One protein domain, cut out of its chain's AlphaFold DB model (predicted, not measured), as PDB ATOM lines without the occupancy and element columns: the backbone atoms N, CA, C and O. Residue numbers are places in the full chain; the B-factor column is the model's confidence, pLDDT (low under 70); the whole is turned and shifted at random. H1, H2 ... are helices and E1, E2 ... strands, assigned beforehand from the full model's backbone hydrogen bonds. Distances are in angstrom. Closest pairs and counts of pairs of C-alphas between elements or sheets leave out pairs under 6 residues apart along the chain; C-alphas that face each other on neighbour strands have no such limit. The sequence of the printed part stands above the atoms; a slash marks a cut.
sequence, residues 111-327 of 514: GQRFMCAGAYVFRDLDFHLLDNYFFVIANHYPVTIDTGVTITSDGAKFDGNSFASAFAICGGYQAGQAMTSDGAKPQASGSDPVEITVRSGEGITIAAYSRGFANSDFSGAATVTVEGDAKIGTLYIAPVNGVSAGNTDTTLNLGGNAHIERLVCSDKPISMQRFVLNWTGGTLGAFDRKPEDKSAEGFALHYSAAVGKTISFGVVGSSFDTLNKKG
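This is residues 111 to 327 of the 514 residues of an uncharacterized protein of Oscillospiraceae bacterium (UniProt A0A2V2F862). The chain is wound in stacked turns, a solenoid whose two long walls are sheets of parallel strands, face to face: E2 E5 E8 E10 E12 E14 E16 E17 make one, E1 E4 E7 E9 E11 E13 E15 the other. By the first turns two short strands, E3 and E6, close a third side; at the other end H1 caps the stack beside E15. The printed part has 217 residues, with 17 named strands and one named helix, running E1 to E16, then H1, then E17; in each of the three sheets the strands are parallel. The class is mostly strand, though under half of the residues are in named elements. The whole is compact, with a radius of gyration of the C-alphas of 16.4 A and spans of 50 by 37 by 28 A.

Start at E1, residues 113 to 115, an edge strand of the sheet of seven. Strand beside strand, this sheet runs on through E4, residues 134 to 137, E7, residues 167 to 170, E9, residues 202 to 207, E11, residues 231 to 236, and E13, residues 259 to 264, to its other edge, E15, residues 283 to 288. Look between E1 and E4, parallel at 19 degrees, for N 114 and O 135, 2.8 A apart and within hydrogen-bond range; between E13 and E15, parallel at 13 degrees, N 288 and O 263 are 2.8 A apart. The sheet of eight begins at E2, residues 119 to 123, and runs through E5, residues 143 to 145, E8, residues 194 to 198, E10, residues 220 to 226, E12, residues 248 to 254, E14, residues 274 to 279, and E16, residues 299 to 304, to the edge strand E17, residues 322 to 326. E10 and E12 are parallel at 15 degrees, with N 224 and O 251 2.9 A apart; E16 and E17 are parallel at 24 degrees, with N 326 and O 303 2.7 A apart. Both sheets are twisted. They form a sandwich, two sheets face to face, with 10.7 A between the centres of the facing parts. The third sheet is E3, residues 126 to 129, and E6, residues 150 to 153, parallel at 17 degrees, with N 127 and O 150 2.8 A apart; the closest C-alphas of E6 and E9 are those of Ile 151 and Glu 202, 6.0 A apart. H1, residues 311 to 319, is on the sheet of seven, over E15 at a height of 7.3 A; their closest C-alphas, of Phe 287 and Val 316, are 5.6 A apart. E16, H1 and E17 make a strand-helix-strand unit, two parallel neighbour strands with a helix between, and its crossover is right-handed. In H1, 3 of 5 O i to N i+4 pairs are within hydrogen-bond range.

Find C-alpha 113 at (1.984, 90.893, 68.844), where E1 begins. From C-alpha 220 at (-16.532, 79.210, 78.086), E10 runs 19.7 A; E12 measures 19.1 A, E16 16.7 A and H1 14.0 A. E17 ends at C-alpha 326, at (-30.556, 98.431, 87.692).

The two C-alphas farthest apart are those of Asp 182 and Lys 309, at 53.3 A. The printed part has no cut. Long links join E6 to E7, E7 to E8, E9 to E10 and E11 to E12. Mean pLDDT of the printed part is 90.4; look under 70 at residues 179 to 185, 190 to 191, 214 to 219 and 327.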
ATOM      1  N   GLY A 111       4.110  96.725  64.467       88.56
ATOM      2  CA  GLY A 111       3.586  95.582  63.727       88.56
ATOM      3  C   GLY A 111       3.782  94.255  64.449       88.56
ATOM      4  O   GLY A 111       3.898  93.212  63.805       88.56
ATOM      5  N   GLN A 112       3.856  94.292  65.782       94.75
ATOM      6  CA  GLN A 112       4.105  93.116  66.610       94.75
ATOM      7  C   GLN A 112       2.856  92.647  67.349       94.75
ATOM      8  O   GLN A 112       1.817  93.309  67.389       94.75
ATOM      9  N   ARG A 113       2.985  91.465  67.949       94.38
ATOM     10  CA  ARG A 113       1.984  90.893  68.844       94.38
ATOM     11  C   ARG A 113       2.621  90.545  70.178       94.38
ATOM     12  O   ARG A 113       3.825  90.288  70.244       94.38
ATOM     13  N   PHE A 114       1.792  90.516  71.201       95.50
ATOM     14  CA  PHE A 114       2.122  90.164  72.564       95.50
ATOM     15  C   PHE A 114       1.244  88.992  72.965       95.50
ATOM     16  O   PHE A 114       0.026  89.121  73.023       95.50
ATOM     17  N   MET A 115       1.853  87.838  73.182       92.62
ATOM     18  CA  MET A 115       1.148  86.626  73.556       92.62
ATOM     19  C   MET A 115       1.299  86.387  75.054       92.62
ATOM     20  O   MET A 115       2.417  86.279  75.559       92.62
ATOM     21  N   CYS A 116       0.169  86.307  75.745       92.75
ATOM     22  CA  CYS A 116       0.120  86.040  77.173       92.75
ATOM     23  C   CYS A 116       0.329  84.542  77.454       92.75
ATOM     24  O   CYS A 116      -0.107  83.682  76.682       92.75
ATOM     25  N   ALA A 117       0.990  84.267  78.579       91.00
ATOM     26  CA  ALA A 117       1.241  82.939  79.151       91.00
ATOM     27  C   ALA A 117       0.788  82.866  80.630       91.00
ATOM     28  O   ALA A 117       1.183  81.987  81.377       91.00
ATOM     29  N   GLY A 118       0.000  83.848  81.057       92.62
ATOM     30  CA  GLY A 118      -0.443  84.097  82.423       92.62
ATOM     31  C   GLY A 118      -1.128  85.464  82.467       92.62
ATOM     32  O   GLY A 118      -1.311  86.091  81.414       92.62
ATOM     33  N   ALA A 119      -1.521  85.936  83.649       96.94
ATOM     34  CA  ALA A 119      -2.225  87.211  83.775       96.94
ATOM     35  C   ALA A 119      -1.283  88.413  83.569       96.94
ATOM     36  O   ALA A 119      -0.180  88.448  84.119       96.94
ATOM     37  N   TYR A 120      -1.733  89.419  82.810       98.62
ATOM     38  CA  TYR A 120      -0.983  90.663  82.586       98.62
ATOM     39  C   TYR A 120      -1.808  91.911  82.902       98.62
ATOM     40  O   TYR A 120      -2.965  92.040  82.492       98.62
ATOM     41  N   VAL A 121      -1.161  92.876  83.553       98.88
ATOM     42  CA  VAL A 121      -1.678  94.225  83.796       98.88
ATOM     43  C   VAL A 121      -0.734  95.239  83.157       98.88
ATOM     44  O   VAL A 121       0.454  95.267  83.453       98.88
ATOM     45  N   PHE A 122      -1.262  96.106  82.303       98.88
ATOM     46  CA  PHE A 122      -0.565  97.266  81.761       98.88
ATOM     47  C   PHE A 122      -1.126  98.507  82.447       98.88
ATOM     48  O   PHE A 122      -2.318  98.776  82.314       98.88
ATOM     49  N   ARG A 123      -0.303  99.257  83.182       98.50
ATOM     50  CA  ARG A 123      -0.758 100.439  83.930       98.50
ATOM     51  C   ARG A 123       0.266 101.554  83.888       98.50
ATOM     52  O   ARG A 123       1.459 101.275  83.935       98.50
ATOM     53  N   ASP A 124      -0.187 102.802  83.869       98.56
ATOM     54  CA  ASP A 124       0.713 103.957  83.959       98.56
ATOM     55  C   ASP A 124       1.841 103.899  82.901       98.56
ATOM     56  O   ASP A 124       3.031 103.972  83.210       98.56
ATOM     57  N   LEU A 125       1.452 103.687  81.639       98.50
ATOM     58  CA  LEU A 125       2.337 103.438  80.497       98.50
ATOM     59  C   LEU A 125       1.995 104.348  79.321       98.50
ATOM     60  O   LEU A 125       0.824 104.545  79.014       98.50
ATOM     61  N   ASP A 126       3.016 104.779  78.587       98.81
ATOM     62  CA  ASP A 126       2.834 105.396  77.275       98.81
ATOM     63  C   ASP A 126       3.189 104.386  76.183       98.81
ATOM     64  O   ASP A 126       4.354 104.015  76.021       98.81
ATOM     65  N   PHE A 127       2.192 103.925  75.426       98.81
ATOM     66  CA  PHE A 127       2.405 103.148  74.209       98.81
ATOM     67  C   PHE A 127       2.598 104.078  73.008       98.81
ATOM     68  O   PHE A 127       1.781 104.966  72.745       98.81
ATOM     69  N   HIS A 128       3.653 103.825  72.232       98.62
ATOM     70  CA  HIS A 128       3.919 104.488  70.956       98.62
ATOM     71  C   HIS A 128       4.014 103.448  69.836       98.62
ATOM     72  O   HIS A 128       5.008 102.734  69.687       98.62
ATOM     73  N   LEU A 129       2.949 103.339  69.048       98.38
ATOM     74  CA  LEU A 129       2.893 102.466  67.885       98.38
ATOM     75  C   LEU A 129       3.477 103.209  66.677       98.38
ATOM     76  O   LEU A 129       2.979 104.255  66.276       98.38
ATOM     77  N   LEU A 130       4.509 102.655  66.048       98.06
ATOM     78  CA  LEU A 130       5.127 103.246  64.850       98.06
ATOM     79  C   LEU A 130       4.329 102.961  63.563       98.06
ATOM     80  O   LEU A 130       4.676 103.420  62.478       98.06
ATOM     81  N   ASP A 131       3.266 102.171  63.672       96.06
ATOM     82  CA  ASP A 131       2.340 101.834  62.601       96.06
ATOM     83  C   ASP A 131       0.913 101.704  63.153       96.06
ATOM     84  O   ASP A 131       0.607 102.164  64.249       96.06
ATOM     85  N   ASN A 132       0.008 101.117  62.373       96.38
ATOM     86  CA  ASN A 132      -1.420 101.111  62.680       96.38
ATOM     87  C   ASN A 132      -1.830 100.046  63.709       96.38
ATOM     88  O   ASN A 132      -3.031  99.882  63.915       96.38
ATOM     89  N   TYR A 133      -0.910  99.249  64.262       95.06
ATOM     90  CA  TYR A 133      -1.327  98.021  64.928       95.06
ATOM     91  C   TYR A 133      -0.358  97.466  65.975       95.06
ATOM     92  O   TYR A 133       0.835  97.277  65.745       95.06
ATOM     93  N   PHE A 134      -0.944  97.055  67.096       98.00
ATOM     94  CA  PHE A 134      -0.343  96.163  68.081       98.00
ATOM     95  C   PHE A 134      -1.405  95.173  68.559       98.00
ATOM     96  O   PHE A 134      -2.578  95.534  68.624       98.00
ATOM     97  N   PHE A 135      -1.035  93.931  68.876       97.44
ATOM     98  CA  PHE A 135      -2.022  92.905  69.231       97.44
ATOM     99  C   PHE A 135      -1.661  92.074  70.434       97.44
ATOM    100  O   PHE A 135      -0.743  91.262  70.375       97.44
ATOM    101  N   VAL A 136      -2.470  92.214  71.471       97.94
ATOM    102  CA  VAL A 136      -2.438  91.369  72.654       97.94
ATOM    103  C   VAL A 136      -3.323  90.141  72.427       97.94
ATOM    104  O   VAL A 136      -4.524  90.255  72.166       97.94
ATOM    105  N   ILE A 137      -2.715  88.962  72.511       94.75
ATOM    106  CA  ILE A 137      -3.380  87.663  72.437       94.75
ATOM    107  C   ILE A 137      -3.369  87.080  73.842       94.75
ATOM    108  O   ILE A 137      -2.328  86.635  74.324       94.75
ATOM    109  N   ALA A 138      -4.525  87.110  74.495       93.81
ATOM    110  CA  ALA A 138      -4.635  86.772  75.903       93.81
ATOM    111  C   ALA A 138      -4.557  85.263  76.171       93.81
ATOM    112  O   ALA A 138      -4.200  84.878  77.274       93.81
ATOM    113  N   ASN A 139      -4.845  84.401  75.182       90.38
ATOM    114  CA  ASN A 139      -4.827  82.940  75.350       90.38
ATOM    115  C   ASN A 139      -5.660  82.459  76.555       90.38
ATOM    116  O   ASN A 139      -5.255  81.536  77.248       90.38
ATOM    117  N   HIS A 140      -6.828  83.064  76.780       89.38
ATOM    118  CA  HIS A 140      -7.719  82.789  77.914       89.38
ATOM    119  C   HIS A 140      -7.203  83.257  79.284       89.38
ATOM    120  O   HIS A 140      -7.899  83.082  80.278       89.38
ATOM    121  N   TYR A 141      -6.045  83.922  79.352       92.50
ATOM    122  CA  TYR A 141      -5.584  84.560  80.581       92.50
ATOM    123  C   TYR A 141      -6.195  85.954  80.777       92.50
ATOM    124  O   TYR A 141      -6.507  86.639  79.798       92.50
ATOM    125  N   PRO A 142      -6.316  86.425  82.030       96.12
ATOM    126  CA  PRO A 142      -6.731  87.790  82.305       96.12
ATOM    127  C   PRO A 142      -5.783  88.826  81.689       96.12
ATOM    128  O   PRO A 142      -4.565  88.774  81.882       96.12
ATOM    129  N   VAL A 143      -6.351  89.816  80.997       98.62
ATOM    130  CA  VAL A 143      -5.611  90.980  80.493       98.62
ATOM    131  C   VAL A 143      -6.281  92.257  80.964       98.62
ATOM    132  O   VAL A 143      -7.466  92.483  80.716       98.62
ATOM    133  N   THR A 144      -5.497  93.124  81.599       98.81
ATOM    134  CA  THR A 144      -5.951  94.435  82.057       98.81
ATOM    135  C   THR A 144      -5.131  95.542  81.411       98.81
ATOM    136  O   THR A 144      -3.920  95.607  81.593       98.81
ATOM    137  N   ILE A 145      -5.795  96.442  80.691       98.88
ATOM    138  CA  ILE A 145      -5.287  97.780  80.378       98.88
ATOM    139  C   ILE A 145      -5.858  98.704  81.454       98.88
ATOM    140  O   ILE A 145      -7.020  99.101  81.389       98.88
ATOM    141  N   ASP A 146      -5.087  98.954  82.504       98.38
ATOM    142  CA  ASP A 146      -5.539  99.685  83.686       98.38
ATOM    143  C   ASP A 146      -5.517 101.205  83.441       98.38
ATOM    144  O   ASP A 146      -5.460 101.680  82.305       98.38
ATOM    145  N   THR A 147      -5.613 101.994  84.505       95.19
ATOM    146  CA  THR A 147      -5.516 103.453  84.468       95.19
ATOM    147  C   THR A 147      -4.123 103.950  84.072       95.19
ATOM    148  O   THR A 147      -3.118 103.258  84.246       95.19
ATOM    149  N   GLY A 148      -4.055 105.195  83.593       95.44
ATOM    150  CA  GLY A 148      -2.790 105.867  83.295       95.44
ATOM    151  C   GLY A 148      -2.106 105.382  82.015       95.44
ATOM    152  O   GLY A 148      -0.952 105.739  81.788       95.44
ATOM    153  N   VAL A 149      -2.791 104.588  81.189       98.88
ATOM    154  CA  VAL A 149      -2.289 104.121  79.897       98.88
ATOM    155  C   VAL A 149      -2.653 105.119  78.800       98.88
ATOM    156  O   VAL A 149      -3.825 105.424  78.581       98.88
ATOM    157  N   THR A 150      -1.649 105.598  78.070       98.69
ATOM    158  CA  THR A 150      -1.837 106.353  76.828       98.69
ATOM    159  C   THR A 150      -1.433 105.494  75.633       98.69
ATOM    160  O   THR A 150      -0.518 104.676  75.718       98.69
ATOM    161  N   ILE A 151      -2.143 105.639  74.514       98.75
ATOM    162  CA  ILE A 151      -1.852 104.914  73.275       98.75
ATOM    163  C   ILE A 151      -1.796 105.934  72.150       98.75
ATOM    164  O   ILE A 151      -2.781 106.604  71.855       98.75
ATOM    165  N   THR A 152      -0.630 106.046  71.528       98.25
ATOM    166  CA  THR A 152      -0.396 106.910  70.370       98.25
ATOM    167  C   THR A 152       0.087 106.074  69.198       98.25
ATOM    168  O   THR A 152       0.716 105.030  69.385       98.25
ATOM    169  N   SER A 153      -0.214 106.518  67.979       98.25
ATOM    170  CA  SER A 153       0.191 105.832  66.757       98.25
ATOM    171  C   SER A 153       0.634 106.824  65.685       98.25
ATOM    172  O   SER A 153      -0.046 107.819  65.437       98.25
ATOM    173  N   ASP A 154       1.738 106.512  65.006       98.19
ATOM    174  CA  ASP A 154       2.182 107.200  63.785       98.19
ATOM    175  C   ASP A 154       1.439 106.676  62.533       98.19
ATOM    176  O   ASP A 154       1.591 107.188  61.419       98.19
ATOM    177  N   GLY A 155       0.631 105.624  62.693       96.94
ATOM    178  CA  GLY A 155      -0.125 104.983  61.633       96.94
ATOM    179  C   GLY A 155      -1.325 105.812  61.176       96.94
ATOM    180  O   GLY A 155      -2.294 105.992  61.905       96.94
ATOM    181  N   ALA A 156      -1.325 106.227  59.907       96.12
ATOM    182  CA  ALA A 156      -2.392 107.045  59.315       96.12
ATOM    183  C   ALA A 156      -3.793 106.394  59.291       96.12
ATOM    184  O   ALA A 156      -4.766 107.058  58.939       96.12
ATOM    185  N   LYS A 157      -3.899 105.094  59.585       96.00
ATOM    186  CA  LYS A 157      -5.165 104.354  59.644       96.00
ATOM    187  C   LYS A 157      -5.558 103.964  61.066       96.00
ATOM    188  O   LYS A 157      -6.555 103.274  61.186       96.00
ATOM    189  N   PHE A 158      -4.793 104.328  62.097       97.62
ATOM    190  CA  PHE A 158      -5.088 103.958  63.481       97.62
ATOM    191  C   PHE A 158      -6.371 104.646  63.963       97.62
ATOM    192  O   PHE A 158      -6.373 105.826  64.300       97.62
ATOM    193  N   ASP A 159      -7.475 103.904  63.939       96.12
ATOM    194  CA  ASP A 159      -8.821 104.396  64.239       96.12
ATOM    195  C   ASP A 159      -9.537 103.564  65.312       96.12
ATOM    196  O   ASP A 159     -10.637 103.907  65.729       96.12
ATOM    197  N   GLY A 160      -8.930 102.465  65.771       97.19
ATOM    198  CA  GLY A 160      -9.517 101.585  66.780       97.19
ATOM    199  C   GLY A 160     -10.680 100.726  66.284       97.19
ATOM    200  O   GLY A 160     -11.273 100.000  67.085       97.19
ATOM    201  N   ASN A 161     -11.015 100.766  64.992       96.06
ATOM    202  CA  ASN A 161     -12.222 100.126  64.467       96.06
ATOM    203  C   ASN A 161     -12.007  98.691  63.994       96.06
ATOM    204  O   ASN A 161     -12.983  97.962  63.784       96.06
ATOM    205  N   SER A 162     -10.757  98.273  63.794       95.75
ATOM    206  CA  SER A 162     -10.432  96.928  63.338       95.75
ATOM    207  C   SER A 162      -9.129  96.410  63.937       95.75
ATOM    208  O   SER A 162      -8.207  97.160  64.240       95.75
ATOM    209  N   PHE A 163      -8.987  95.085  63.953       95.06
ATOM    210  CA  PHE A 163      -7.735  94.411  64.308       95.06
ATOM    211  C   PHE A 163      -6.533  94.789  63.428       95.06
ATOM    212  O   PHE A 163      -5.439  94.360  63.744       95.06
ATOM    213  N   ALA A 164      -6.692  95.501  62.309       94.88
ATOM    214  CA  ALA A 164      -5.567  95.957  61.484       94.88
ATOM    215  C   ALA A 164      -5.207  97.437  61.722       94.88
ATOM    216  O   ALA A 164      -4.261  97.935  61.110       94.88
ATOM    217  N   SER A 165      -5.983  98.133  62.557       96.88
ATOM    218  CA  SER A 165      -5.951  99.584  62.748       96.88
ATOM    219  C   SER A 165      -6.117 100.003  64.217       96.88
ATOM    220  O   SER A 165      -6.677 101.060  64.501       96.88
ATOM    221  N   ALA A 166      -5.683  99.161  65.155       98.19
ATOM    222  CA  ALA A 166      -5.949  99.342  66.575       98.19
ATOM    223  C   ALA A 166      -4.839  98.783  67.470       98.19
ATOM    224  O   ALA A 166      -4.068  97.906  67.068       98.19
ATOM    225  N   PHE A 167      -4.854  99.224  68.729       98.69
ATOM    226  CA  PHE A 167      -4.375  98.414  69.841       98.69
ATOM    227  C   PHE A 167      -5.415  97.311  70.052       98.69
ATOM    228  O   PHE A 167      -6.493  97.523  70.606       98.69
ATOM    229  N   ALA A 168      -5.145  96.143  69.490       98.50
ATOM    230  CA  ALA A 168      -6.085  95.044  69.437       98.50
ATOM    231  C   ALA A 168      -5.903  94.098  70.627       98.50
ATOM    232  O   ALA A 168      -4.779  93.797  71.026       98.50
ATOM    233  N   ILE A 169      -7.011  93.570  71.139       98.56
ATOM    234  CA  ILE A 169      -7.036  92.555  72.194       98.56
ATOM    235  C   ILE A 169      -7.973  91.433  71.745       98.56
ATOM    236  O   ILE A 169      -9.112  91.693  71.353       98.56
ATOM    237  N   CYS A 170      -7.526  90.180  71.799       94.81
ATOM    238  CA  CYS A 170      -8.434  89.036  71.772       94.81
ATOM    239  C   CYS A 170      -8.281  88.235  73.057       94.81
ATOM    240  O   CYS A 170      -7.166  87.896  73.447       94.81
ATOM    241  N   GLY A 171      -9.407  87.929  73.691       93.31
ATOM    242  CA  GLY A 171      -9.429  87.219  74.965       93.31
ATOM    243  C   GLY A 171      -9.013  85.754  74.878       93.31
ATOM    244  O   GLY A 171      -8.453  85.204  75.814       93.31
ATOM    245  N   GLY A 172      -9.250  85.126  73.728       89.75
ATOM    246  CA  GLY A 172      -8.822  83.757  73.467       89.75
ATOM    247  C   GLY A 172      -7.557  83.685  72.613       89.75
ATOM    248  O   GLY A 172      -6.654  84.519  72.683       89.75
ATOM    249  N   TYR A 173      -7.532  82.674  71.759       88.44
ATOM    250  CA  TYR A 173      -6.432  82.312  70.873       88.44
ATOM    251  C   TYR A 173      -6.486  83.061  69.514       88.44
ATOM    252  O   TYR A 173      -7.562  83.322  68.970       88.44
ATOM    253  N   GLN A 174      -5.336  83.307  68.865       89.94
ATOM    254  CA  GLN A 174      -5.254  83.799  67.470       89.94
ATOM    255  C   GLN A 174      -4.761  82.745  66.460       89.94
ATOM    256  O   GLN A 174      -3.636  82.253  66.544       89.94
ATOM    257  N   ALA A 175      -5.530  82.495  65.392       86.94
ATOM    258  CA  ALA A 175      -5.176  81.542  64.329       86.94
ATOM    259  C   ALA A 175      -3.823  81.840  63.685       86.94
ATOM    260  O   ALA A 175      -3.534  82.982  63.318       86.94
ATOM    261  N   GLY A 176      -3.004  80.797  63.541       81.12
ATOM    262  CA  GLY A 176      -1.654  80.917  62.997       81.12
ATOM    263  C   GLY A 176      -0.670  81.677  63.895       81.12
ATOM    264  O   GLY A 176       0.332  82.165  63.376       81.12
ATOM    265  N   GLN A 177      -0.934  81.822  65.203       82.12
ATOM    266  CA  GLN A 177       0.103  82.262  66.142       82.12
ATOM    267  C   GLN A 177       1.248  81.243  66.249       82.12
ATOM    268  O   GLN A 177       1.075  80.065  65.923       82.12
ATOM    269  N   ALA A 178       2.428  81.726  66.647       70.31
ATOM    270  CA  ALA A 178       3.616  80.897  66.810       70.31
ATOM    271  C   ALA A 178       3.421  79.864  67.933       70.31
ATOM    272  O   ALA A 178       2.643  80.079  68.859       70.31
ATOM    273  N   MET A 179       4.141  78.745  67.842       64.75
ATOM    274  CA  MET A 179       4.281  77.815  68.966       64.75
ATOM    275  C   MET A 179       5.019  78.532  70.107       64.75
ATOM    276  O   MET A 179       5.960  79.281  69.831       64.75
ATOM    277  N   THR A 180       4.647  78.279  71.363       62.78
ATOM    278  CA  THR A 180       5.550  78.562  72.492       62.78
ATOM    279  C   THR A 180       6.796  77.674  72.365       62.78
ATOM    280  O   THR A 180       6.775  76.663  71.650       62.78
ATOM    281  N   SER A 181       7.909  78.027  73.019       45.09
ATOM    282  CA  SER A 181       9.153  77.247  72.906       45.09
ATOM    283  C   SER A 181       9.109  75.865  73.564       45.09
ATOM    284  O   SER A 181      10.077  75.127  73.418       45.09
ATOM    285  N   ASP A 182       7.979  75.459  74.147       54.31
ATOM    286  CA  ASP A 182       7.774  74.116  74.712       54.31
ATOM    287  C   ASP A 182       6.901  73.216  73.821       54.31
ATOM    288  O   ASP A 182       6.544  72.092  74.173       54.31
ATOM    289  N   GLY A 183       6.577  73.685  72.610       52.34
ATOM    290  CA  GLY A 183       6.032  72.845  71.544       52.34
ATOM    291  C   GLY A 183       4.545  72.497  71.664       52.34
ATOM    292  O   GLY A 183       4.035  71.775  70.802       52.34
ATOM    293  N   ALA A 184       3.821  73.036  72.648       60.16
ATOM    294  CA  ALA A 184       2.364  72.947  72.722       60.16
ATOM    295  C   ALA A 184       1.708  74.215  72.151       60.16
ATOM    296  O   ALA A 184       2.153  75.337  72.381       60.16
ATOM    297  N   LYS A 185       0.639  74.047  71.368       65.81
ATOM    298  CA  LYS A 185      -0.210  75.180  70.974       65.81
ATOM    299  C   LYS A 185      -1.118  75.517  72.156       65.81
ATOM    300  O   LYS A 185      -1.742  74.577  72.658       65.81
ATOM    301  N   PRO A 186      -1.274  76.802  72.533       70.50
ATOM    302  CA  PRO A 186      -2.377  77.196  73.400       70.50
ATOM    303  C   PRO A 186      -3.693  76.678  72.803       70.50
ATOM    304  O   PRO A 186      -3.820  76.551  71.577       70.50
ATOM    305  N   GLN A 187      -4.654  76.302  73.641       74.62
ATOM    306  CA  GLN A 187      -5.895  75.731  73.125       74.62
ATOM    307  C   GLN A 187      -6.685  76.798  72.359       74.62
ATOM    308  O   GLN A 187      -6.792  77.943  72.789       74.62
ATOM    309  N   ALA A 188      -7.220  76.433  71.191       71.94
ATOM    310  CA  ALA A 188      -8.033  77.354  70.395       71.94
ATOM    311  C   ALA A 188      -9.377  77.657  71.080       71.94
ATOM    312  O   ALA A 188      -9.889  78.771  70.974       71.94
ATOM    313  N   SER A 189      -9.917  76.653  71.772       71.56
ATOM    314  CA  SER A 189     -11.100  76.690  72.628       71.56
ATOM    315  C   SER A 189     -10.693  76.298  74.046       71.56
ATOM    316  O   SER A 189      -9.955  75.329  74.207       71.56
ATOM    317  N   GLY A 190     -11.225  76.966  75.059       66.69
ATOM    318  CA  GLY A 190     -10.994  76.617  76.456       66.69
ATOM    319  C   GLY A 190     -12.223  76.976  77.268       66.69
ATOM    320  O   GLY A 190     -12.781  78.044  77.049       66.69
ATOM    321  N   SER A 191     -12.619  76.092  78.187       69.62
ATOM    322  CA  SER A 191     -13.727  76.327  79.123       69.62
ATOM    323  C   SER A 191     -13.422  77.401  80.162       69.62
ATOM    324  O   SER A 191     -14.329  77.825  80.880       69.62
ATOM    325  N   ASP A 192     -12.154  77.794  80.268       73.50
ATOM    326  CA  ASP A 192     -11.703  78.805  81.205       73.50
ATOM    327  C   ASP A 192     -12.307  80.163  80.835       73.50
ATOM    328  O   ASP A 192     -12.366  80.518  79.650       73.50
ATOM    329  N   PRO A 193     -12.798  80.918  81.832       79.50
ATOM    330  CA  PRO A 193     -13.425  82.195  81.575       79.50
ATOM    331  C   PRO A 193     -12.397  83.183  81.025       79.50
ATOM    332  O   PRO A 193     -11.318  83.363  81.585       79.50
ATOM    333  N   VAL A 194     -12.753  83.850  79.932       90.19
ATOM    334  CA  VAL A 194     -11.977  84.979  79.424       90.19
ATOM    335  C   VAL A 194     -12.279  86.209  80.268       90.19
ATOM    336  O   VAL A 194     -13.441  86.583  80.412       90.19
ATOM    337  N   GLU A 195     -11.239  86.905  80.718       95.56
ATOM    338  CA  GLU A 195     -11.370  88.141  81.488       95.56
ATOM    339  C   GLU A 195     -10.552  89.264  80.832       95.56
ATOM    340  O   GLU A 195      -9.321  89.228  80.791       95.56
ATOM    341  N   ILE A 196     -11.232  90.281  80.297       98.75
ATOM    342  CA  ILE A 196     -10.593  91.468  79.711       98.75
ATOM    343  C   ILE A 196     -11.073  92.703  80.456       98.75
ATOM    344  O   ILE A 196     -12.273  92.938  80.577       98.75
ATOM    345  N   THR A 197     -10.141  93.542  80.890       98.75
ATOM    346  CA  THR A 197     -10.450  94.821  81.528       98.75
ATOM    347  C   THR A 197      -9.731  95.961  80.817       98.75
ATOM    348  O   THR A 197      -8.534  95.879  80.570       98.75
ATOM    349  N   VAL A 198     -10.447  97.042  80.502       98.88
ATOM    350  CA  VAL A 198      -9.879  98.262  79.913       98.88
ATOM    351  C   VAL A 198     -10.428  99.483  80.648       98.88
ATOM    352  O   VAL A 198     -11.641  99.704  80.674       98.88
ATOM    353  N   ARG A 199      -9.539 100.267  81.265       97.81
ATOM    354  CA  ARG A 199      -9.881 101.454  82.070       97.81
ATOM    355  C   ARG A 199      -9.376 102.770  81.490       97.81
ATOM    356  O   ARG A 199      -9.914 103.812  81.847       97.81
ATOM    357  N   SER A 200      -8.373 102.732  80.616       97.94
ATOM    358  CA  SER A 200      -7.852 103.908  79.912       97.94
ATOM    359  C   SER A 200      -7.284 103.543  78.534       97.94
ATOM    360  O   SER A 200      -7.302 102.374  78.138       97.94
ATOM    361  N   GLY A 201      -6.823 104.546  77.786       98.38
ATOM    362  CA  GLY A 201      -6.327 104.401  76.415       98.38
ATOM    363  C   GLY A 201      -7.404 104.606  75.342       98.38
ATOM    364  O   GLY A 201      -8.607 104.589  75.611       98.38
ATOM    365  N   GLU A 202      -6.964 104.820  74.102       98.31
ATOM    366  CA  GLU A 202      -7.838 105.019  72.943       98.31
ATOM    367  C   GLU A 202      -7.331 104.288  71.694       98.31
ATOM    368  O   GLU A 202      -6.186 103.838  71.639       98.31
ATOM    369  N   GLY A 203      -8.206 104.131  70.695       98.19
ATOM    370  CA  GLY A 203      -7.887 103.387  69.473       98.19
ATOM    371  C   GLY A 203      -7.827 101.872  69.693       98.19
ATOM    372  O   GLY A 203      -6.995 101.182  69.103       98.19
ATOM    373  N   ILE A 204      -8.699 101.348  70.560       98.81
ATOM    374  CA  ILE A 204      -8.701  99.940  70.974       98.81
ATOM    375  C   ILE A 204      -9.789  99.153  70.228       98.81
ATOM    376  O   ILE A 204     -10.926  99.610  70.113       98.81
ATOM    377  N   THR A 205      -9.459  97.938  69.779       98.75
ATOM    378  CA  THR A 205     -10.429  96.932  69.303       98.75
ATOM    379  C   THR A 205     -10.363  95.698  70.196       98.75
ATOM    380  O   THR A 205      -9.272  95.196  70.464       98.75
ATOM    381  N   ILE A 206     -11.511  95.153  70.601       98.69
ATOM    382  CA  ILE A 206     -11.580  93.969  71.472       98.69
ATOM    383  C   ILE A 206     -12.397  92.865  70.805       98.69
ATOM    384  O   ILE A 206     -13.491  93.125  70.315       98.69
ATOM    385  N   ALA A 207     -11.915  91.623  70.847       96.44
ATOM    386  CA  ALA A 207     -12.752  90.432  70.709       96.44
ATOM    387  C   ALA A 207     -12.801  89.674  72.037       96.44
ATOM    388  O   ALA A 207     -11.760  89.301  72.578       96.44
ATOM    389  N   ALA A 208     -14.011  89.413  72.531       94.75
ATOM    390  CA  ALA A 208     -14.237  88.681  73.778       94.75
ATOM    391  C   ALA A 208     -13.753  87.220  73.718       94.75
ATOM    392  O   ALA A 208     -13.549  86.604  74.750       94.75
ATOM    393  N   TYR A 209     -13.536  86.667  72.523       91.44
ATOM    394  CA  TYR A 209     -13.036  85.304  72.324       91.44
ATOM    395  C   TYR A 209     -11.881  85.273  71.318       91.44
ATOM    396  O   TYR A 209     -11.334  86.301  70.912       91.44
ATOM    397  N   SER A 210     -11.507  84.062  70.914       89.50
ATOM    398  CA  SER A 210     -10.513  83.769  69.893       89.50
ATOM    399  C   SER A 210     -10.860  84.353  68.518       89.50
ATOM    400  O   SER A 210     -12.016  84.632  68.180       89.50
ATOM    401  N   ARG A 211      -9.831  84.474  67.676       90.19
ATOM    402  CA  ARG A 211      -9.932  85.001  66.314       90.19
ATOM    403  C   ARG A 211      -9.320  84.059  65.271       90.19
ATOM    404  O   ARG A 211      -8.197  83.580  65.422       90.19
ATOM    405  N   GLY A 212     -10.022  83.869  64.150       85.81
ATOM    406  CA  GLY A 212      -9.524  83.200  62.940       85.81
ATOM    407  C   GLY A 212      -9.713  81.680  62.870       85.81
ATOM    408  O   GLY A 212      -9.041  81.040  62.063       85.81
ATOM    409  N   PHE A 213     -10.587  81.092  63.691       76.94
ATOM    410  CA  PHE A 213     -10.854  79.647  63.695       76.94
ATOM    411  C   PHE A 213     -12.210  79.308  63.096       76.94
ATOM    412  O   PHE A 213     -13.247  79.679  63.633       76.94
ATOM    413  N   ALA A 214     -12.195  78.544  62.005       65.12
ATOM    414  CA  ALA A 214     -13.404  78.198  61.266       65.12
ATOM    415  C   ALA A 214     -14.217  77.031  61.860       65.12
ATOM    416  O   ALA A 214     -15.391  76.938  61.534       65.12
ATOM    417  N   ASN A 215     -13.629  76.154  62.689       58.59
ATOM    418  CA  ASN A 215     -14.243  74.885  63.131       58.59
ATOM    419  C   ASN A 215     -13.954  74.562  64.613       58.59
ATOM    420  O   ASN A 215     -13.482  73.469  64.925       58.59
ATOM    421  N   SER A 216     -14.176  75.502  65.527       58.69
ATOM    422  CA  SER A 216     -14.038  75.243  66.966       58.69
ATOM    423  C   SER A 216     -15.305  75.640  67.704       58.69
ATOM    424  O   SER A 216     -15.870  76.703  67.457       58.69
ATOM    425  N   ASP A 217     -15.734  74.769  68.607       60.78
ATOM    426  CA  ASP A 217     -16.752  75.091  69.587       60.78
ATOM    427  C   ASP A 217     -16.090  75.892  70.711       60.78
ATOM    428  O   ASP A 217     -15.245  75.374  71.441       60.78
ATOM    429  N   PHE A 218     -16.398  77.184  70.790       69.31
ATOM    430  CA  PHE A 218     -15.958  78.015  71.901       69.31
ATOM    431  C   PHE A 218     -16.951  77.823  73.041       69.31
ATOM    432  O   PHE A 218     -18.003  78.459  73.077       69.31
ATOM    433  N   SER A 219     -16.617  76.906  73.941       61.22
ATOM    434  CA  SER A 219     -17.280  76.749  75.228       61.22
ATOM    435  C   SER A 219     -16.505  77.553  76.265       61.22
ATOM    436  O   SER A 219     -15.289  77.472  76.288       61.22
ATOM    437  N   GLY A 220     -17.178  78.358  77.083       70.94
ATOM    438  CA  GLY A 220     -16.532  79.210  78.086       70.94
ATOM    439  C   GLY A 220     -17.232  80.559  78.194       70.94
ATOM    440  O   GLY A 220     -17.767  81.063  77.206       70.94
ATOM    441  N   ALA A 221     -17.268  81.119  79.400       87.56
ATOM    442  CA  ALA A 221     -17.792  82.462  79.610       87.56
ATOM    443  C   ALA A 221     -16.738  83.511  79.225       87.56
ATOM    444  O   ALA A 221     -15.538  83.259  79.322       87.56
ATOM    445  N   ALA A 222     -17.172  84.699  78.826       93.50
ATOM    446  CA  ALA A 222     -16.298  85.850  78.656       93.50
ATOM    447  C   ALA A 222     -16.847  87.046  79.428       93.50
ATOM    448  O   ALA A 222     -17.991  87.454  79.216       93.50
ATOM    449  N   THR A 223     -16.018  87.649  80.268       96.19
ATOM    450  CA  THR A 223     -16.301  88.930  80.903       96.19
ATOM    451  C   THR A 223     -15.390  89.989  80.304       96.19
ATOM    452  O   THR A 223     -14.163  89.895  80.347       96.19
ATOM    453  N   VAL A 224     -15.995  91.035  79.748       98.81
ATOM    454  CA  VAL A 224     -15.273  92.227  79.304       98.81
ATOM    455  C   VAL A 224     -15.735  93.406  80.143       98.81
ATOM    456  O   VAL A 224     -16.929  93.683  80.224       98.81
ATOM    457  N   THR A 225     -14.804  94.118  80.767       98.25
ATOM    458  CA  THR A 225     -15.086  95.323  81.549       98.25
ATOM    459  C   THR A 225     -14.442  96.528  80.882       98.25
ATOM    460  O   THR A 225     -13.229  96.571  80.704       98.25
ATOM    461  N   VAL A 226     -15.262  97.514  80.524       98.69
ATOM    462  CA  VAL A 226     -14.844  98.784  79.932       98.69
ATOM    463  C   VAL A 226     -15.337  99.913  80.834       98.69
ATOM    464  O   VAL A 226     -16.538 100.165  80.951       98.69
ATOM    465  N   GLU A 227     -14.413 100.585  81.508       92.94
ATOM    466  CA  GLU A 227     -14.724 101.671  82.439       92.94
ATOM    467  C   GLU A 227     -13.624 102.742  82.440       92.94
ATOM    468  O   GLU A 227     -12.851 102.832  81.491       92.94
ATOM    469  N   GLY A 228     -13.587 103.597  83.467       89.81
ATOM    470  CA  GLY A 228     -12.653 104.719  83.516       89.81
ATOM    471  C   GLY A 228     -12.911 105.692  82.368       89.81
ATOM    472  O   GLY A 228     -14.041 106.158  82.217       89.81
ATOM    473  N   ASP A 229     -11.887 106.005  81.585       90.50
ATOM    474  CA  ASP A 229     -11.931 106.904  80.425       90.50
ATOM    475  C   ASP A 229     -11.544 106.215  79.103       90.50
ATOM    476  O   ASP A 229     -11.320 106.885  78.092       90.50
ATOM    477  N   ALA A 230     -11.520 104.877  79.094       98.38
ATOM    478  CA  ALA A 230     -11.204 104.071  77.921       98.38
ATOM    479  C   ALA A 230     -12.080 104.411  76.704       98.38
ATOM    480  O   ALA A 230     -13.298 104.580  76.823       98.38
ATOM    481  N   LYS A 231     -11.475 104.428  75.510       98.69
ATOM    482  CA  LYS A 231     -12.176 104.618  74.230       98.69
ATOM    483  C   LYS A 231     -11.943 103.438  73.290       98.69
ATOM    484  O   LYS A 231     -10.872 103.279  72.698       98.69
ATOM    485  N   ILE A 232     -12.981 102.628  73.137       98.81
ATOM    486  CA  ILE A 232     -13.008 101.455  72.265       98.81
ATOM    487  C   ILE A 232     -13.686 101.840  70.950       98.81
ATOM    488  O   ILE A 232     -14.804 102.355  70.973       98.81
ATOM    489  N   GLY A 233     -13.046 101.560  69.813       98.62
ATOM    490  CA  GLY A 233     -13.685 101.709  68.503       98.62
ATOM    491  C   GLY A 233     -14.679 100.571  68.275       98.62
ATOM    492  O   GLY A 233     -15.890 100.770  68.332       98.62
ATOM    493  N   THR A 234     -14.184  99.336  68.139       98.69
ATOM    494  CA  THR A 234     -15.049  98.149  67.980       98.69
ATOM    495  C   THR A 234     -14.851  97.112  69.088       98.69
ATOM    496  O   THR A 234     -13.731  96.672  69.349       98.69
ATOM    497  N   LEU A 235     -15.954  96.644  69.682       98.75
ATOM    498  CA  LEU A 235     -15.994  95.490  70.585       98.75
ATOM    499  C   LEU A 235     -16.847  94.368  69.978       98.75
ATOM    500  O   LEU A 235     -18.041  94.547  69.737       98.75
ATOM    501  N   TYR A 236     -16.234  93.203  69.772       97.62
ATOM    502  CA  TYR A 236     -16.895  91.968  69.354       97.62
ATOM    503  C   TYR A 236     -17.199  91.095  70.577       97.62
ATOM    504  O   TYR A 236     -16.280  90.694  71.293       97.62
ATOM    505  N   ILE A 237     -18.476  90.790  70.822       95.44
ATOM    506  CA  ILE A 237     -18.912  89.985  71.985       95.44
ATOM    507  C   ILE A 237     -18.801  88.474  71.755       95.44
ATOM    508  O   ILE A 237     -19.019  87.698  72.680       95.44
ATOM    509  N   ALA A 238     -18.459  88.058  70.539       91.38
ATOM    510  CA  ALA A 238     -18.272  86.674  70.133       91.38
ATOM    511  C   ALA A 238     -16.976  86.531  69.291       91.38
ATOM    512  O   ALA A 238     -16.326  87.537  68.981       91.38
ATOM    513  N   PRO A 239     -16.559  85.300  68.929       89.19
ATOM    514  CA  PRO A 239     -15.367  85.057  68.117       89.19
ATOM    515  C   PRO A 239     -15.380  85.816  66.788       89.19
ATOM    516  O   PRO A 239     -16.433  85.992  66.176       89.19
ATOM    517  N   VAL A 240     -14.200  86.208  66.306       90.69
ATOM    518  CA  VAL A 240     -14.022  86.956  65.046       90.69
ATOM    519  C   VAL A 240     -13.336  86.084  63.996       90.69
ATOM    520  O   VAL A 240     -12.425  85.324  64.313       90.69
ATOM    521  N   ASN A 241     -13.710  86.205  62.721       88.06
ATOM    522  CA  ASN A 241     -13.245  85.356  61.621       88.06
ATOM    523  C   ASN A 241     -13.436  83.857  61.923       88.06
ATOM    524  O   ASN A 241     -12.598  83.032  61.550       88.06
ATOM    525  N   GLY A 242     -14.517  83.511  62.623       78.12
ATOM    526  CA  GLY A 242     -14.807  82.150  63.060       78.12
ATOM    527  C   GLY A 242     -16.296  81.828  63.071       78.12
ATOM    528  O   GLY A 242     -17.102  82.568  62.510       78.12
ATOM    529  N   VAL A 243     -16.644  80.700  63.684       73.56
ATOM    530  CA  VAL A 243     -18.029  80.278  63.941       73.56
ATOM    531  C   VAL A 243     -18.183  79.927  65.419       73.56
ATOM    532  O   VAL A 243     -17.202  79.599  66.080       73.56
ATOM    533  N   SER A 244     -19.408  79.980  65.931       75.62
ATOM    534  CA  SER A 244     -19.769  79.455  67.250       75.62
ATOM    535  C   SER A 244     -20.870  78.416  67.073       75.62
ATOM    536  O   SER A 244     -21.769  78.607  66.250       75.62
ATOM    537  N   ALA A 245     -20.815  77.335  67.854       74.44
ATOM    538  CA  ALA A 245     -21.874  76.328  67.912       74.44
ATOM    539  C   ALA A 245     -23.082  76.777  68.759       74.44
ATOM    540  O   ALA A 245     -24.007  75.995  68.960       74.44
ATOM    541  N   GLY A 246     -23.092  78.028  69.235       82.38
ATOM    542  CA  GLY A 246     -24.132  78.539  70.126       82.38
ATOM    543  C   GLY A 246     -23.758  78.537  71.601       82.38
ATOM    544  O   GLY A 246     -24.637  78.760  72.414       82.38
ATOM    545  N   ASN A 247     -22.489  78.318  71.957       83.69
ATOM    546  CA  ASN A 247     -22.077  78.095  73.350       83.69
ATOM    547  C   ASN A 247     -21.417  79.303  74.030       83.69
ATOM    548  O   ASN A 247     -21.111  79.251  75.217       83.69
ATOM    549  N   THR A 248     -21.204  80.399  73.301       87.50
ATOM    550  CA  THR A 248     -20.574  81.609  73.843       87.50
ATOM    551  C   THR A 248     -21.520  82.325  74.807       87.50
ATOM    552  O   THR A 248     -22.646  82.665  74.423       87.50
ATOM    553  N   ASP A 249     -21.047  82.588  76.023       90.94
ATOM    554  CA  ASP A 249     -21.753  83.318  77.077       90.94
ATOM    555  C   ASP A 249     -20.953  84.566  77.472       90.94
ATOM    556  O   ASP A 249     -19.905  84.469  78.107       90.94
ATOM    557  N   THR A 250     -21.419  85.746  77.064       95.00
ATOM    558  CA  THR A 250     -20.654  86.989  77.236       95.00
ATOM    559  C   THR A 250     -21.342  87.963  78.174       95.00
ATOM    560  O   THR A 250     -22.503  88.328  77.978       95.00
ATOM    561  N   THR A 251     -20.587  88.469  79.143       96.69
ATOM    562  CA  THR A 251     -20.961  89.601  79.988       96.69
ATOM    563  C   THR A 251     -20.072  90.802  79.670       96.69
ATOM    564  O   THR A 251     -18.856  90.739  79.798       96.69
ATOM    565  N   LEU A 252     -20.680  91.920  79.277       98.69
ATOM    566  CA  LEU A 252     -20.008  93.207  79.104       98.69
ATOM    567  C   LEU A 252     -20.415  94.156  80.233       98.69
ATOM    568  O   LEU A 252     -21.597  94.449  80.398       98.69
ATOM    569  N   ASN A 253     -19.448  94.678  80.979       96.81
ATOM    570  CA  ASN A 253     -19.649  95.745  81.955       96.81
ATOM    571  C   ASN A 253     -19.190  97.073  81.349       96.81
ATOM    572  O   ASN A 253     -18.022  97.211  81.002       96.81
ATOM    573  N   LEU A 254     -20.100  98.044  81.228       98.19
ATOM    574  CA  LEU A 254     -19.809  99.392  80.738       98.19
ATOM    575  C   LEU A 254     -20.112 100.426  81.830       98.19
ATOM    576  O   LEU A 254     -21.248 100.521  82.316       98.19
ATOM    577  N   GLY A 255     -19.096 101.197  82.221       89.06
ATOM    578  CA  GLY A 255     -19.155 102.122  83.354       89.06
ATOM    579  C   GLY A 255     -18.263 103.357  83.209       89.06
ATOM    580  O   GLY A 255     -17.645 103.591  82.174       89.06
ATOM    581  N   GLY A 256     -18.207 104.170  84.269       84.75
ATOM    582  CA  GLY A 256     -17.368 105.372  84.316       84.75
ATOM    583  C   GLY A 256     -17.714 106.404  83.236       84.75
ATOM    584  O   GLY A 256     -18.888 106.679  82.984       84.75
ATOM    585  N   ASN A 257     -16.678 106.963  82.612       89.44
ATOM    586  CA  ASN A 257     -16.745 107.877  81.468       89.44
ATOM    587  C   ASN A 257     -16.342 107.193  80.151       89.44
ATOM    588  O   ASN A 257     -16.120 107.879  79.154       89.44
ATOM    589  N   ALA A 258     -16.233 105.864  80.141       97.25
ATOM    590  CA  ALA A 258     -15.740 105.136  78.987       97.25
ATOM    591  C   ALA A 258     -16.662 105.267  77.771       97.25
ATOM    592  O   ALA A 258     -17.869 105.525  77.881       97.25
ATOM    593  N   HIS A 259     -16.086 105.051  76.596       98.25
ATOM    594  CA  HIS A 259     -16.781 105.091  75.323       98.25
ATOM    595  C   HIS A 259     -16.549 103.802  74.540       98.25
ATOM    596  O   HIS A 259     -15.412 103.369  74.365       98.25
ATOM    597  N   ILE A 260     -17.633 103.222  74.032       98.75
ATOM    598  CA  ILE A 260     -17.589 102.195  72.991       98.75
ATOM    599  C   ILE A 260     -18.306 102.770  71.774       98.75
ATOM    600  O   ILE A 260     -19.506 103.048  71.840       98.75
ATOM    601  N   GLU A 261     -17.601 102.944  70.660       98.31
ATOM    602  CA  GLU A 261     -18.210 103.468  69.437       98.31
ATOM    603  C   GLU A 261     -19.165 102.425  68.835       98.31
ATOM    604  O   GLU A 261     -20.346 102.706  68.603       98.31
ATOM    605  N   ARG A 262     -18.684 101.187  68.659       97.88
ATOM    606  CA  ARG A 262     -19.438 100.084  68.053       97.88
ATOM    607  C   ARG A 262     -19.343  98.801  68.869       97.88
ATOM    608  O   ARG A 262     -18.275  98.213  69.021       97.88
ATOM    609  N   LEU A 263     -20.495  98.311  69.307       98.44
ATOM    610  CA  LEU A 263     -20.673  96.950  69.794       98.44
ATOM    611  C   LEU A 263     -21.194  96.077  68.651       98.44
ATOM    612  O   LEU A 263     -22.119  96.474  67.944       98.44
ATOM    613  N   VAL A 264     -20.619  94.894  68.464       97.19
ATOM    614  CA  VAL A 264     -20.991  93.966  67.388       97.19
ATOM    615  C   VAL A 264     -21.019  92.546  67.945       97.19
ATOM    616  O   VAL A 264     -20.180  92.200  68.775       97.19
ATOM    617  N   CYS A 265     -21.942  91.700  67.479       94.88
ATOM    618  CA  CYS A 265     -21.922  90.271  67.811       94.88
ATOM    619  C   CYS A 265     -20.606  89.623  67.347       94.88
ATOM    620  O   CYS A 265     -19.791  89.188  68.156       94.88
ATOM    621  N   SER A 266     -20.378  89.621  66.034       92.94
ATOM    622  CA  SER A 266     -19.189  89.085  65.367       92.94
ATOM    623  C   SER A 266     -19.035  89.732  63.974       92.94
ATOM    624  O   SER A 266     -19.894  90.497  63.528       92.94
ATOM    625  N   ASP A 267     -17.954  89.447  63.243       90.38
ATOM    626  CA  ASP A 267     -17.780  89.891  61.850       90.38
ATOM    627  C   ASP A 267     -18.832  89.283  60.904       90.38
ATOM    628  O   ASP A 267     -19.185  89.875  59.879       90.38
ATOM    629  N   LYS A 268     -19.412  88.140  61.280       88.25
ATOM    630  CA  LYS A 268     -20.465  87.419  60.549       88.25
ATOM    631  C   LYS A 268     -21.624  87.081  61.492       88.25
ATOM    632  O   LYS A 268     -21.414  87.088  62.699       88.25
ATOM    633  N   PRO A 269     -22.830  86.802  60.966       89.50
ATOM    634  CA  PRO A 269     -23.911  86.277  61.786       89.50
ATOM    635  C   PRO A 269     -23.488  85.079  62.632       89.50
ATOM    636  O   PRO A 269     -22.810  84.181  62.125       89.50
ATOM    637  N   ILE A 270     -23.908  85.056  63.895       88.81
ATOM    638  CA  ILE A 270     -23.476  84.039  64.854       88.81
ATOM    639  C   ILE A 270     -24.622  83.544  65.745       88.81
ATOM    640  O   ILE A 270     -25.625  84.222  65.955       88.81
ATOM    641  N   SER A 271     -24.477  82.322  66.263       89.62
ATOM    642  CA  SER A 271     -25.319  81.789  67.338       89.62
ATOM    643  C   SER A 271     -24.545  81.811  68.652       89.62
ATOM    644  O   SER A 271     -23.354  81.501  68.675       89.62
ATOM    645  N   MET A 272     -25.219  82.167  69.741       90.12
ATOM    646  CA  MET A 272     -24.645  82.319  71.080       90.12
ATOM    647  C   MET A 272     -25.553  81.675  72.130       90.12
ATOM    648  O   MET A 272     -26.733  81.426  71.864       90.12
ATOM    649  N   GLN A 273     -25.019  81.448  73.329       90.69
ATOM    650  CA  GLN A 273     -25.818  80.973  74.454       90.69
ATOM    651  C   GLN A 273     -26.552  82.158  75.070       90.69
ATOM    652  O   GLN A 273     -27.772  82.124  75.213       90.69
ATOM    653  N   ARG A 274     -25.803  83.214  75.408       91.62
ATOM    654  CA  ARG A 274     -26.309  84.394  76.108       91.62
ATOM    655  C   ARG A 274     -25.405  85.603  75.878       91.62
ATOM    656  O   ARG A 274     -24.188  85.471  75.773       91.62
ATOM    657  N   PHE A 275     -26.003  86.795  75.865       96.44
ATOM    658  CA  PHE A 275     -25.271  88.052  76.029       96.44
ATOM    659  C   PHE A 275     -25.930  88.931  77.091       96.44
ATOM    660  O   PHE A 275     -27.143  89.160  77.052       96.44
ATOM    661  N   VAL A 276     -25.124  89.463  78.009       96.19
ATOM    662  CA  VAL A 276     -25.548  90.450  79.005       96.19
ATOM    663  C   VAL A 276     -24.695  91.702  78.914       96.19
ATOM    664  O   VAL A 276     -23.479  91.647  79.074       96.19
ATOM    665  N   LEU A 277     -25.345  92.851  78.751       98.31
ATOM    666  CA  LEU A 277     -24.723  94.162  78.911       98.31
ATOM    667  C   LEU A 277     -25.143  94.770  80.253       98.31
ATOM    668  O   LEU A 277     -26.306  95.107  80.449       98.31
ATOM    669  N   ASN A 278     -24.196  94.960  81.166       94.88
ATOM    670  CA  ASN A 278     -24.347  95.772  82.369       94.88
ATOM    671  C   ASN A 278     -23.904  97.215  82.078       94.88
ATOM    672  O   ASN A 278     -22.738  97.561  82.244       94.88
ATOM    673  N   TRP A 279     -24.839  98.066  81.660       96.31
ATOM    674  CA  TRP A 279     -24.586  99.458  81.294       96.31
ATOM    675  C   TRP A 279     -24.919 100.414  82.444       96.31
ATOM    676  O   TRP A 279     -26.062 100.825  82.652       96.31
ATOM    677  N   THR A 280     -23.907 100.769  83.227       87.81
ATOM    678  CA  THR A 280     -24.076 101.574  84.447       87.81
ATOM    679  C   THR A 280     -23.603 103.021  84.301       87.81
ATOM    680  O   THR A 280     -24.138 103.893  84.988       87.81
ATOM    681  N   GLY A 281     -22.698 103.286  83.356       85.56
ATOM    682  CA  GLY A 281     -22.155 104.602  83.007       85.56
ATOM    683  C   GLY A 281     -21.556 104.595  81.595       85.56
ATOM    684  O   GLY A 281     -21.785 103.653  80.843       85.56
ATOM    685  N   GLY A 282     -20.803 105.628  81.226       93.88
ATOM    686  CA  GLY A 282     -20.186 105.733  79.903       93.88
ATOM    687  C   GLY A 282     -21.185 105.900  78.753       93.88
ATOM    688  O   GLY A 282     -22.379 106.153  78.947       93.88
ATOM    689  N   THR A 283     -20.689 105.764  77.527       95.81
ATOM    690  CA  THR A 283     -21.476 105.922  76.297       95.81
ATOM    691  C   THR A 283     -21.250 104.756  75.341       95.81
ATOM    692  O   THR A 283     -20.135 104.263  75.196       95.81
ATOM    693  N   LEU A 284     -22.325 104.331  74.678       97.94
ATOM    694  CA  LEU A 284     -22.306 103.309  73.636       97.94
ATOM    695  C   LEU A 284     -22.935 103.902  72.373       97.94
ATOM    696  O   LEU A 284     -24.083 104.353  72.416       97.94
ATOM    697  N   GLY A 285     -22.170 103.964  71.283       96.50
ATOM    698  CA  GLY A 285     -22.595 104.590  70.030       96.50
ATOM    699  C   GLY A 285     -23.667 103.774  69.312       96.50
ATOM    700  O   GLY A 285     -24.775 104.261  69.087       96.50
ATOM    701  N   ALA A 286     -23.355 102.518  68.994       96.06
ATOM    702  CA  ALA A 286     -24.285 101.596  68.351       96.06
ATOM    703  C   ALA A 286     -24.087 100.150  68.815       96.06
ATOM    704  O   ALA A 286     -22.979  99.743  69.163       96.06
ATOM    705  N   PHE A 287     -25.163  99.360  68.745       97.56
ATOM    706  CA  PHE A 287     -25.100  97.902  68.800       97.56
ATOM    707  C   PHE A 287     -25.579  97.318  67.467       97.56
ATOM    708  O   PHE A 287     -26.775  97.294  67.177       97.56
ATOM    709  N   ASP A 288     -24.621  96.872  66.656       95.12
ATOM    710  CA  ASP A 288     -24.823  96.283  65.330       95.12
ATOM    711  C   ASP A 288     -25.142  94.784  65.462       95.12
ATOM    712  O   ASP A 288     -24.321  93.909  65.167       95.12
ATOM    713  N   ARG A 289     -26.330  94.495  66.005       94.88
ATOM    714  CA  ARG A 289     -26.914  93.147  66.045       94.88
ATOM    715  C   ARG A 289     -27.614  92.879  64.716       94.88
ATOM    716  O   ARG A 289     -28.594  93.548  64.384       94.88
ATOM    717  N   LYS A 290     -27.143  91.881  63.971       93.00
ATOM    718  CA  LYS A 290     -27.744  91.482  62.693       93.00
ATOM    719  C   LYS A 290     -29.032  90.684  62.944       93.00
ATOM    720  O   LYS A 290     -29.114  89.977  63.949       93.00
ATOM    721  N   PRO A 291     -30.032  90.730  62.043       92.06
ATOM    722  CA  PRO A 291     -31.261  89.937  62.178       92.06
ATOM    723  C   PRO A 291     -31.020  88.427  62.316       92.06
ATOM    724  O   PRO A 291     -31.834  87.711  62.895       92.06
ATOM    725  N   GLU A 292     -29.909  87.936  61.767       94.31
ATOM    726  CA  GLU A 292     -29.515  86.533  61.800       94.31
ATOM    727  C   GLU A 292     -28.777  86.126  63.088       94.31
ATOM    728  O   GLU A 292     -28.577  84.927  63.299       94.31
ATOM    729  N   ASP A 293     -28.388  87.081  63.944       93.62
ATOM    730  CA  ASP A 293     -27.729  86.792  65.219       93.62
ATOM    731  C   ASP A 293     -28.723  86.198  66.224       93.62
ATOM    732  O   ASP A 293     -29.733  86.812  66.589       93.62
ATOM    733  N   LYS A 294     -28.414  84.991  66.707       92.25
ATOM    734  CA  LYS A 294     -29.280  84.218  67.609       92.25
ATOM    735  C   LYS A 294     -28.630  84.024  68.970       92.25
ATOM    736  O   LYS A 294     -27.426  83.813  69.064       92.25
ATOM    737  N   SER A 295     -29.456  84.035  70.010       92.88
ATOM    738  CA  SER A 295     -29.069  83.685  71.377       92.88
ATOM    739  C   SER A 295     -30.082  82.692  71.945       92.88
ATOM    740  O   SER A 295     -31.284  82.895  71.758       92.88
ATOM    741  N   ALA A 296     -29.620  81.621  72.595       91.94
ATOM    742  CA  ALA A 296     -30.491  80.608  73.196       91.94
ATOM    743  C   ALA A 296     -31.251  81.146  74.425       91.94
ATOM    744  O   ALA A 296     -32.439  80.873  74.583       91.94
ATOM    745  N   GLU A 297     -30.584  81.947  75.259       90.00
ATOM    746  CA  GLU A 297     -31.134  82.575  76.472       90.00
ATOM    747  C   GLU A 297     -31.433  84.073  76.291       90.00
ATOM    748  O   GLU A 297     -31.897  84.745  77.212       90.00
ATOM    749  N   GLY A 298     -31.193  84.600  75.091       91.81
ATOM    750  CA  GLY A 298     -31.498  85.975  74.713       91.81
ATOM    751  C   GLY A 298     -30.372  86.978  74.974       91.81
ATOM    752  O   GLY A 298     -29.258  86.640  75.389       91.81
ATOM    753  N   PHE A 299     -30.674  88.231  74.652       96.19
ATOM    754  CA  PHE A 299     -29.833  89.407  74.855       96.19
ATOM    755  C   PHE A 299     -30.455  90.262  75.964       96.19
ATOM    756  O   PHE A 299     -31.527  90.843  75.767       96.19
ATOM    757  N   ALA A 300     -29.789  90.382  77.113       93.69
ATOM    758  CA  ALA A 300     -30.281  91.180  78.235       93.69
ATOM    759  C   ALA A 300     -29.446  92.449  78.451       93.69
ATOM    760  O   ALA A 300     -28.218  92.406  78.521       93.69
ATOM    761  N   LEU A 301     -30.124  93.586  78.606       97.12
ATOM    762  CA  LEU A 301     -29.517  94.856  78.988       97.12
ATOM    763  C   LEU A 301     -29.922  95.203  80.415       97.12
ATOM    764  O   LEU A 301     -31.091  95.441  80.716       97.12
ATOM    765  N   HIS A 302     -28.933  95.262  81.293       91.81
ATOM    766  CA  HIS A 302     -29.043  95.741  82.656       91.81
ATOM    767  C   HIS A 302     -28.540  97.181  82.726       91.81
ATOM    768  O   HIS A 302     -27.341  97.401  82.590       91.81
ATOM    769  N   TYR A 303     -29.414  98.165  82.939       92.25
ATOM    770  CA  TYR A 303     -29.049  99.578  82.766       92.25
ATOM    771  C   TYR A 303     -29.316 100.441  83.999       92.25
ATOM    772  O   TYR A 303     -30.342 100.277  84.654       92.25
ATOM    773  N   SER A 304     -28.438 101.398  84.309       85.00
ATOM    774  CA  SER A 304     -28.696 102.363  85.389       85.00
ATOM    775  C   SER A 304     -29.796 103.364  85.017       85.00
ATOM    776  O   SER A 304     -30.044 103.661  83.845       85.00
ATOM    777  N   ALA A 305     -30.434 103.968  86.024       79.75
ATOM    778  CA  ALA A 305     -31.429 105.020  85.803       79.75
ATOM    779  C   ALA A 305     -30.886 106.234  85.020       79.75
ATOM    780  O   ALA A 305     -31.662 106.919  84.352       79.75
ATOM    781  N   ALA A 306     -29.581 106.516  85.116       80.56
ATOM    782  CA  ALA A 306     -28.926 107.583  84.363       80.56
ATOM    783  C   ALA A 306     -28.796 107.215  82.878       80.56
ATOM    784  O   ALA A 306     -29.217 107.988  82.019       80.56
ATOM    785  N   VAL A 307     -28.305 106.005  82.589       90.56
ATOM    786  CA  VAL A 307     -28.183 105.471  81.226       90.56
ATOM    787  C   VAL A 307     -29.534 105.454  80.514       90.56
ATOM    788  O   VAL A 307     -29.628 105.927  79.384       90.56
ATOM    789  N   GLY A 308     -30.596 105.017  81.200       89.38
ATOM    790  CA  GLY A 308     -31.950 104.941  80.636       89.38
ATOM    791  C   GLY A 308     -32.546 106.277  80.164       89.38
ATOM    792  O   GLY A 308     -33.575 106.280  79.496       89.38
ATOM    793  N   LYS A 309     -31.925 107.419  80.501       88.62
ATOM    794  CA  LYS A 309     -32.337 108.766  80.059       88.62
ATOM    795  C   LYS A 309     -31.543 109.285  78.855       88.62
ATOM    796  O   LYS A 309     -31.821 110.383  78.378       88.62
ATOM    797  N   THR A 310     -30.533 108.551  78.396       88.38
ATOM    798  CA  THR A 310     -29.663 108.979  77.293       88.38
ATOM    799  C   THR A 310     -30.295 108.686  75.931       88.38
ATOM    800  O   THR A 310     -31.070 107.741  75.780       88.38
ATOM    801  N   ILE A 311     -29.930 109.466  74.908       89.06
ATOM    802  CA  ILE A 311     -30.350 109.208  73.519       89.06
ATOM    803  C   ILE A 311     -29.798 107.858  73.040       89.06
ATOM    804  O   ILE A 311     -30.530 107.074  72.438       89.06
ATOM    805  N   SER A 312     -28.537 107.556  73.370       91.50
ATOM    806  CA  SER A 312     -27.884 106.284  73.048       91.50
ATOM    807  C   SER A 312     -28.665 105.075  73.561       91.50
ATOM    808  O   SER A 312     -28.778 104.085  72.846       91.50
ATOM    809  N   PHE A 313     -29.259 105.153  74.757       94.75
ATOM    810  CA  PHE A 313     -30.099 104.072  75.274       94.75
ATOM    811  C   PHE A 313     -31.328 103.818  74.397       94.75
ATOM    812  O   PHE A 313     -31.660 102.664  74.149       94.75
ATOM    813  N   GLY A 314     -31.977 104.867  73.881       90.81
ATOM    814  CA  GLY A 314     -33.111 104.715  72.965       90.81
ATOM    815  C   GLY A 314     -32.740 103.998  71.662       90.81
ATOM    816  O   GLY A 314     -33.533 103.210  71.153       90.81
ATOM    817  N   VAL A 315     -31.525 104.228  71.152       89.06
ATOM    818  CA  VAL A 315     -30.998 103.554  69.954       89.06
ATOM    819  C   VAL A 315     -30.638 102.101  70.270       89.06
ATOM    820  O   VAL A 315     -31.159 101.173  69.658       89.06
ATOM    821  N   VAL A 316     -29.778 101.898  71.265       95.75
ATOM    822  CA  VAL A 316     -29.173 100.598  71.581       95.75
ATOM    823  C   VAL A 316     -30.153  99.644  72.261       95.75
ATOM    824  O   VAL A 316     -30.167  98.455  71.955       95.75
ATOM    825  N   GLY A 317     -30.980 100.146  73.180       94.50
ATOM    826  CA  GLY A 317     -31.898  99.330  73.975       94.50
ATOM    827  C   GLY A 317     -32.924  98.582  73.124       94.50
ATOM    828  O   GLY A 317     -33.352  97.498  73.504       94.50
ATOM    829  N   SER A 318     -33.261  99.106  71.941       93.25
ATOM    830  CA  SER A 318     -34.174  98.445  70.999       93.25
ATOM    831  C   SER A 318     -33.628  97.132  70.415       93.25
ATOM    832  O   SER A 318     -34.412  96.302  69.960       93.25
ATOM    833  N   SER A 319     -32.309  96.915  70.473       94.75
ATOM    834  CA  SER A 319     -31.644  95.701  69.981       94.75
ATOM    835  C   SER A 319     -31.565  94.569  71.020       94.75
ATOM    836  O   SER A 319     -31.002  93.513  70.719       94.75
ATOM    837  N   PHE A 320     -32.097  94.759  72.234       95.94
ATOM    838  CA  PHE A 320     -32.098  93.758  73.308       95.94
ATOM    839  C   PHE A 320     -33.473  93.113  73.490       95.94
ATOM    840  O   PHE A 320     -34.503  93.764  73.340       95.94
ATOM    841  N   ASP A 321     -33.481  91.836  73.876       95.12
ATOM    842  CA  ASP A 321     -34.715  91.078  74.100       95.12
ATOM    843  C   ASP A 321     -35.336  91.415  75.465       95.12
ATOM    844  O   ASP A 321     -36.549  91.339  75.647       95.12
ATOM    845  N   THR A 322     -34.510  91.777  76.455       92.69
ATOM    846  CA  THR A 322     -34.954  92.147  77.806       92.69
ATOM    847  C   THR A 322     -34.213  93.379  78.317       92.69
ATOM    848  O   THR A 322     -32.986  93.457  78.247       92.69
ATOM    849  N   LEU A 323     -34.967  94.328  78.880       93.56
ATOM    850  CA  LEU A 323     -34.458  95.559  79.480       93.56
ATOM    851  C   LEU A 323     -34.714  95.553  80.990       93.56
ATOM    852  O   LEU A 323     -35.832  95.810  81.436       93.56
ATOM    853  N   ASN A 324     -33.669  95.326  81.784       85.38
ATOM    854  CA  ASN A 324     -33.743  95.323  83.244       85.38
ATOM    855  C   ASN A 324     -33.101  96.596  83.797       85.38
ATOM    856  O   ASN A 324     -31.889  96.792  83.722       85.38
ATOM    857  N   LYS A 325     -33.903  97.477  84.386       84.50
ATOM    858  CA  LYS A 325     -33.361  98.652  85.067       84.50
ATOM    859  C   LYS A 325     -32.648  98.216  86.355       84.50
ATOM    860  O   LYS A 325     -33.279  97.644  87.237       84.50
ATOM    861  N   LYS A 326     -31.350  98.503  86.461       74.38
ATOM    862  CA  LYS A 326     -30.556  98.431  87.692       74.38
ATOM    863  C   LYS A 326     -30.723  99.725  88.485       74.38
ATOM    864  O   LYS A 326     -30.588 100.820  87.931       74.38
ATOM    865  N   GLY A 327     -30.964  99.599  89.784       63.03
ATOM    866  CA  GLY A 327     -31.207 100.749  90.643       63.03
ATOM    867  C   GLY A 327     -32.612 101.334  90.483       63.03
ATOM    868  O   GLY A 327     -33.206 101.393  89.400       63.03
TER     869      GLY A 327